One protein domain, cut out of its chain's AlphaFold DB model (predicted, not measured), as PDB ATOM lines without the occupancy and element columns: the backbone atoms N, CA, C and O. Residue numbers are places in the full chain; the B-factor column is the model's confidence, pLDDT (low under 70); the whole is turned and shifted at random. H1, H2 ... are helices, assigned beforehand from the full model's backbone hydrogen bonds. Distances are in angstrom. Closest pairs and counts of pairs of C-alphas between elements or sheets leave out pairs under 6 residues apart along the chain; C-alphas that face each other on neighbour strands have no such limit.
ATOM      1  N   VAL A  71     158.811 161.693 153.898       69.69
ATOM      2  CA  VAL A  71     158.250 160.395 153.477       69.69
ATOM      3  C   VAL A  71     156.816 160.262 153.967       69.69
ATOM      4  O   VAL A  71     155.922 159.913 153.202       69.69
ATOM      5  N   ALA A  72     156.600 160.631 155.223       66.38
ATOM      6  CA  ALA A  72     155.306 160.734 155.871       66.38
ATOM      7  C   ALA A  72     154.307 161.628 155.103       66.38
ATOM      8  O   ALA A  72     153.184 161.211 154.808       66.38
ATOM      9  N   GLU A  73     154.725 162.839 154.724       71.75
ATOM     10  CA  GLU A  73     153.920 163.765 153.922       71.75
ATOM     11  C   GLU A  73     153.582 163.186 152.540       71.75
ATOM     12  O   GLU A  73     152.422 163.207 152.124       71.75
ATOM     13  N   ARG A  74     154.569 162.611 151.841       76.50
ATOM     14  CA  ARG A  74     154.350 162.002 150.519       76.50
ATOM     15  C   ARG A  74     153.436 160.782 150.585       76.50
ATOM     16  O   ARG A  74     152.591 160.611 149.710       76.50
ATOM     17  N   PHE A  75     153.549 159.965 151.632       83.62
ATOM     18  CA  PHE A  75     152.653 158.828 151.841       83.62
ATOM     19  C   PHE A  75     151.219 159.281 152.116       83.62
ATOM     20  O   PHE A  75     150.280 158.698 151.580       83.62
ATOM     21  N   MET A  76     151.031 160.384 152.845       82.12
ATOM     22  CA  MET A  76     149.705 160.986 152.992       82.12
ATOM     23  C   MET A  76     149.143 161.541 151.691       82.12
ATOM     24  O   MET A  76     147.967 161.335 151.403       82.12
ATOM     25  N   GLN A  77     149.962 162.216 150.884       82.00
ATOM     26  CA  GLN A  77     149.535 162.669 149.561       82.00
ATOM     27  C   GLN A  77     149.117 161.488 148.681       82.00
ATOM     28  O   GLN A  77     148.136 161.592 147.953       82.00
ATOM     29  N   PHE A  78     149.810 160.354 148.784       90.12
ATOM     30  CA  PHE A  78     149.400 159.112 148.142       90.12
ATOM     31  C   PHE A  78     148.041 158.607 148.628       90.12
ATOM     32  O   PHE A  78     147.151 158.397 147.804       90.12
ATOM     33  N   LEU A  79     147.842 158.478 149.939       88.25
ATOM     34  CA  LEU A  79     146.570 158.002 150.483       88.25
ATOM     35  C   LEU A  79     145.404 158.912 150.080       88.25
ATOM     36  O   LEU A  79     144.343 158.419 149.724       88.25
ATOM     37  N   VAL A  80     145.589 160.231 150.094       86.75
ATOM     38  CA  VAL A  80     144.508 161.181 149.785       86.75
ATOM     39  C   VAL A  80     144.198 161.250 148.288       86.75
ATOM     40  O   VAL A  80     143.039 161.442 147.928       86.75
ATOM     41  N   ASN A  81     145.201 161.101 147.419       86.69
ATOM     42  CA  ASN A  81     145.052 161.407 145.993       86.69
ATOM     43  C   ASN A  81     144.977 160.180 145.080       86.69
ATOM     44  O   ASN A  81     144.642 160.335 143.908       86.69
ATOM     45  N   TYR A  82     145.300 158.976 145.562       89.69
ATOM     46  CA  TYR A  82     145.270 157.793 144.707       89.69
ATOM     47  C   TYR A  82     143.835 157.456 144.269       89.69
ATOM     48  O   TYR A  82     142.947 157.220 145.094       89.69
ATOM     49  N   THR A  83     143.625 157.389 142.956       90.44
ATOM     50  CA  THR A  83     142.370 156.980 142.315       90.44
ATOM     51  C   THR A  83     142.631 155.700 141.533       90.44
ATOM     52  O   THR A  83     143.497 155.686 140.657       90.44
ATOM     53  N   ALA A  84     141.914 154.622 141.856       85.25
ATOM     54  CA  ALA A  84     142.090 153.362 141.148       85.25
ATOM     55  C   ALA A  84     141.557 153.468 139.702       85.25
ATOM     56  O   ALA A  84     140.664 154.275 139.424       85.25
ATOM     57  N   PRO A  85     142.083 152.673 138.753       83.88
ATOM     58  CA  PRO A  85     141.623 152.708 137.369       83.88
ATOM     59  C   PRO A  85     140.113 152.451 137.251       83.88
ATOM     60  O   PRO A  85     139.634 151.366 137.569       83.88
ATOM     61  N   GLY A  86     139.377 153.443 136.746       84.06
ATOM     62  CA  GLY A  86     137.921 153.378 136.572       84.06
ATOM     63  C   GLY A  86     137.111 154.052 137.682       84.06
ATOM     64  O   GLY A  86     135.916 154.280 137.486       84.06
ATOM     65  N   ASP A  87     137.750 154.447 138.784       85.25
ATOM     66  CA  ASP A  87     137.093 155.173 139.867       85.25
ATOM     67  C   ASP A  87     137.065 156.685 139.599       85.25
ATOM     68  O   ASP A  87     137.952 157.253 138.962       85.25
ATOM     69  N   GLN A  88     136.023 157.355 140.102       83.19
ATOM     70  CA  GLN A  88     135.894 158.821 140.059       83.19
ATOM     71  C   GLN A  88     136.272 159.492 141.386       83.19
ATOM     72  O   GLN A  88     136.397 160.714 141.445       83.19
ATOM     73  N   LEU A  89     136.426 158.706 142.453       83.25
ATOM     74  CA  LEU A  89     136.730 159.183 143.798       83.25
ATOM     75  C   LEU A  89     138.049 158.575 144.292       83.25
ATOM     76  O   LEU A  89     138.408 157.474 143.872       83.25
ATOM     77  N   PRO A  90     138.765 159.256 145.202       86.44
ATOM     78  CA  PRO A  90     139.939 158.688 145.848       86.44
ATOM     79  C   PRO A  90     139.632 157.360 146.548       86.44
ATOM     80  O   PRO A  90     138.669 157.242 147.316       86.44
ATOM     81  N   PHE A  91     140.482 156.366 146.303       89.38
ATOM     82  CA  PHE A  91     140.273 154.985 146.730       89.38
ATOM     83  C   PHE A  91     140.427 154.826 148.252       89.38
ATOM     84  O   PHE A  91     139.491 154.416 148.936       89.38
ATOM     85  N   TYR A  92     141.573 155.216 148.822       90.06
ATOM     86  CA  TYR A  92     141.851 155.001 150.250       90.06
ATOM     87  C   TYR A  92     140.987 155.816 151.220       90.06
ATOM     88  O   TYR A  92     140.647 155.276 152.271       90.06
ATOM     89  N   PRO A  93     140.564 157.061 150.920       86.56
ATOM     90  CA  PRO A  93     139.597 157.767 151.758       86.56
ATOM     91  C   PRO A  93     138.237 157.060 151.778       86.56
ATOM     92  O   PRO A  93     137.560 157.036 152.806       86.56
ATOM     93  N   THR A  94     137.856 156.437 150.659       84.25
ATOM     94  CA  THR A  94     136.631 155.638 150.553       84.25
ATOM     95  C   THR A  94     136.745 154.344 151.366       84.25
ATOM     96  O   THR A  94     135.846 154.052 152.153       84.25
ATOM     97  N   GLU A  95     137.872 153.631 151.271       85.12
ATOM     98  CA  GLU A  95     138.165 152.441 152.090       85.12
ATOM     99  C   GLU A  95     138.218 152.761 153.590       85.12
ATOM    100  O   GLU A  95     137.596 152.075 154.399       85.12
ATOM    101  N   ALA A  96     138.885 153.850 153.980       81.19
ATOM    102  CA  ALA A  96     138.944 154.297 155.371       81.19
ATOM    103  C   ALA A  96     137.547 154.630 155.920       81.19
ATOM    104  O   ALA A  96     137.201 154.242 157.037       81.19
ATOM    105  N   ARG A  97     136.705 155.300 155.122       81.62
ATOM    106  CA  ARG A  97     135.314 155.590 155.495       81.62
ATOM    107  C   ARG A  97     134.490 154.308 155.629       81.62
ATOM    108  O   ARG A  97     133.724 154.184 156.584       81.62
ATOM    109  N   ALA A  98     134.663 153.353 154.718       81.44
ATOM    110  CA  ALA A  98     133.991 152.060 154.780       81.44
ATOM    111  C   ALA A  98     134.415 151.254 156.019       81.44
ATOM    112  O   ALA A  98     133.559 150.657 156.672       81.44
ATOM    113  N   LEU A  99     135.701 151.279 156.386       79.19
ATOM    114  CA  LEU A  99     136.219 150.660 157.612       79.19
ATOM    115  C   LEU A  99     135.564 151.252 158.867       79.19
ATOM    116  O   LEU A  99     135.086 150.501 159.712       79.19
ATOM    117  N   LEU A 100     135.452 152.582 158.955       72.19
ATOM    118  CA  LEU A 100     134.825 153.268 160.095       72.19
ATOM    119  C   LEU A 100     133.314 153.013 160.217       72.19
ATOM    120  O   LEU A 100     132.751 153.116 161.305       72.19
ATOM    121  N   GLN A 101     132.640 152.692 159.111       77.00
ATOM    122  CA  GLN A 101     131.196 152.438 159.086       77.00
ATOM    123  C   GLN A 101     130.816 150.997 159.459       77.00
ATOM    124  O   GLN A 101     129.647 150.729 159.759       77.00
ATOM    125  N   ARG A 102     131.770 150.058 159.470       75.31
ATOM    126  CA  ARG A 102     131.521 148.662 159.851       75.31
ATOM    127  C   ARG A 102     131.360 148.548 161.370       75.31
ATOM    128  O   ARG A 102     132.333 148.419 162.107       75.31
ATOM    129  N   LYS A 103     130.112 148.560 161.852       50.81
ATOM    130  CA  LYS A 103     129.795 148.191 163.243       50.81
ATOM    131  C   LYS A 103     130.204 146.730 163.489       50.81
ATOM    132  O   LYS A 103     129.788 145.860 162.729       50.81
ATOM    133  N   ASN A 104     130.964 146.487 164.558       53.25
ATOM    134  CA  ASN A 104     131.468 145.176 165.017       53.25
ATOM    135  C   ASN A 104     132.651 144.581 164.225       53.25
ATOM    136  O   ASN A 104     132.804 143.365 164.175       53.25
ATOM    137  N   SER A 105     133.486 145.415 163.603       49.44
ATOM    138  CA  SER A 105     134.757 144.974 163.020       49.44
ATOM    139  C   SER A 105     135.895 145.230 164.007       49.44
ATOM    140  O   SER A 105     136.293 146.379 164.171       49.44
ATOM    141  N   ASP A 106     136.460 144.170 164.591       55.56
ATOM    142  CA  ASP A 106     137.723 144.223 165.357       55.56
ATOM    143  C   ASP A 106     138.931 144.591 164.465       55.56
ATOM    144  O   ASP A 106     140.055 144.760 164.934       55.56
ATOM    145  N   CYS A 107     138.715 144.711 163.150       50.06
ATOM    146  CA  CYS A 107     139.718 145.146 162.193       50.06
ATOM    147  C   CYS A 107     139.709 146.676 162.066       50.06
ATOM    148  O   CYS A 107     138.789 147.262 161.485       50.06
ATOM    149  N   HIS A 108     140.761 147.300 162.602       65.44
ATOM    150  CA  HIS A 108     141.067 148.732 162.503       65.44
ATOM    151  C   HIS A 108     142.236 149.016 161.543       65.44
ATOM    152  O   HIS A 108     142.880 150.063 161.625       65.44
ATOM    153  N   GLU A 109     142.529 148.082 160.640       69.06
ATOM    154  CA  GLU A 109     143.680 148.154 159.744       69.06
ATOM    155  C   GLU A 109     143.258 148.565 158.331       69.06
ATOM    156  O   GLU A 109     142.435 147.915 157.686       69.06
ATOM    157  N   LEU A 110     143.850 149.652 157.828       79.69
ATOM    158  CA  LEU A 110     143.713 150.060 156.432       79.69
ATOM    159  C   LEU A 110     144.767 149.337 155.589       79.69
ATOM    160  O   LEU A 110     145.965 149.581 155.733       79.69
ATOM    161  N   LEU A 111     144.317 148.477 154.676       79.06
ATOM    162  CA  LEU A 111     145.204 147.757 153.769       79.06
ATOM    163  C   LEU A 111     145.619 148.644 152.594       79.06
ATOM    164  O   LEU A 111     144.793 149.098 151.801       79.06
ATOM    165  N   VAL A 112     146.928 148.856 152.456       84.94
ATOM    166  CA  VAL A 112     147.515 149.662 151.385       84.94
ATOM    167  C   VAL A 112     148.229 148.764 150.382       84.94
ATOM    168  O   VAL A 112     149.283 148.203 150.667       84.94
ATOM    169  N   HIS A 113     147.666 148.645 149.178       86.00
ATOM    170  CA  HIS A 113     148.315 147.926 148.082       86.00
ATOM    171  C   HIS A 113     149.620 148.597 147.633       86.00
ATOM    172  O   HIS A 113     149.639 149.755 147.215       86.00
ATOM    173  N   PHE A 114     150.708 147.828 147.650       80.50
ATOM    174  CA  PHE A 114     152.019 148.300 147.209       80.50
ATOM    175  C   PHE A 114     152.042 148.698 145.726       80.50
ATOM    176  O   PHE A 114     152.716 149.656 145.358       80.50
ATOM    177  N   ASP A 115     151.283 148.004 144.874       85.31
ATOM    178  CA  ASP A 115     151.209 148.332 143.447       85.31
ATOM    179  C   ASP A 115     150.628 149.733 143.211       85.31
ATOM    180  O   ASP A 115     151.174 150.474 142.400       85.31
ATOM    181  N   HIS A 116     149.626 150.144 143.996       90.94
ATOM    182  CA  HIS A 116     149.041 151.488 143.928       90.94
ATOM    183  C   HIS A 116     150.084 152.562 144.274       90.94
ATOM    184  O   HIS A 116     150.225 153.572 143.583       90.94
ATOM    185  N   LEU A 117     150.862 152.317 145.333       84.56
ATOM    186  CA  LEU A 117     151.944 153.203 145.752       84.56
ATOM    187  C   LEU A 117     153.042 153.279 144.689       84.56
ATOM    188  O   LEU A 117     153.514 154.363 144.356       84.56
ATOM    189  N   ARG A 118     153.433 152.132 144.126       84.75
ATOM    190  CA  ARG A 118     154.435 152.047 143.060       84.75
ATOM    191  C   ARG A 118     153.977 152.756 141.789       84.75
ATOM    192  O   ARG A 118     154.809 153.325 141.089       84.75
ATOM    193  N   GLU A 119     152.694 152.707 141.462       87.69
ATOM    194  CA  GLU A 119     152.137 153.389 140.295       87.69
ATOM    195  C   GLU A 119     152.159 154.910 140.459       87.69
ATOM    196  O   GLU A 119     152.559 155.611 139.527       87.69
ATOM    197  N   MET A 120     151.808 155.412 141.645       84.44
ATOM    198  CA  MET A 120     151.698 156.849 141.897       84.44
ATOM    199  C   MET A 120     153.033 157.515 142.263       84.44
ATOM    200  O   MET A 120     153.337 158.605 141.781       84.44
ATOM    201  N   ASP A 121     153.845 156.874 143.106       81.44
ATOM    202  CA  ASP A 121     155.106 157.419 143.614       81.44
ATOM    203  C   ASP A 121     156.169 156.316 143.743       81.44
ATOM    204  O   ASP A 121     156.448 155.773 144.813       81.44
TER     205      ASP A 121
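AT A GLANCE: This is residues 71 to 121 of the 432 residues of an uncharacterized protein of Oryza rufipogon (UniProt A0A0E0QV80). Two helices of equal residue count, H1 and H2, meet near their ends and make a corner like an L, and a third, shorter helix, H3, lies close to H1 at the end of a long strand-free link that folds back from the far end of H2. The turn of that link, residues 101 to 106, sticks out, with residue 101 still in H2; a smaller loop, residues 82 to 90, joins H1 to H2 at the corner. The printed part has 51 residues with three named helices, in the order H1, H2, H3, and no named strand, and its class is all helix. It is only just compact, close to loose, with a radius of gyration of the C-alphas of 11.8 A, and the C-alphas span 34 by 26 by 16 A.

IN THESE COORDINATES: H1 is residues 71 to 81, 15.2 A from first to last C-alpha, and begins at C-alpha 71 at (158.250, 160.395, 153.477). H2 is residues 91 to 101, 15.5 A long in the same measure, and begins at C-alpha 91 at (140.273, 154.985, 146.730). H3 is residues 114 to 120, 10.1 A from first to last C-alpha, and ends at C-alpha 120 at (151.698, 156.849, 141.897).

HOW THE PARTS SIT: H1 and H2 touch, and their closest C-alphas, those of Leu 79 and Tyr 92, are 5.6 A apart. Their lines are about perpendicular, at 83 degrees. H1 and H3 are close but not clearly touching, and their closest C-alphas, those of Phe 78 and Leu 117, are 6.9 A apart. The lines of H1 and H3 are about perpendicular too, at 82 degrees. H2 and H3 are apart, though they follow each other in the chain. In H1, H2 and H3 every O i to N i+4 pair is within hydrogen-bond range.

THE WHOLE: The two C-alphas farthest apart, those of Asn 104 and Asp 121, are 34.2 A apart, while the first and last printed C-alphas, those of Val 71 and Asp 121, are 10.8 A apart. The printed part has no cut. The link from H1 to H2, 9 residues, is short, and the link from H2 to H3, 12 residues, is long. The C-alphas of that long link, residues 102 to 113, lie 6 to 21 A from the mean of the C-alphas. Residues 101 to 106 stand free. The mean pLDDT of the printed part is 79.2, and residues 71 to 72 and 103 to 109 are under 70.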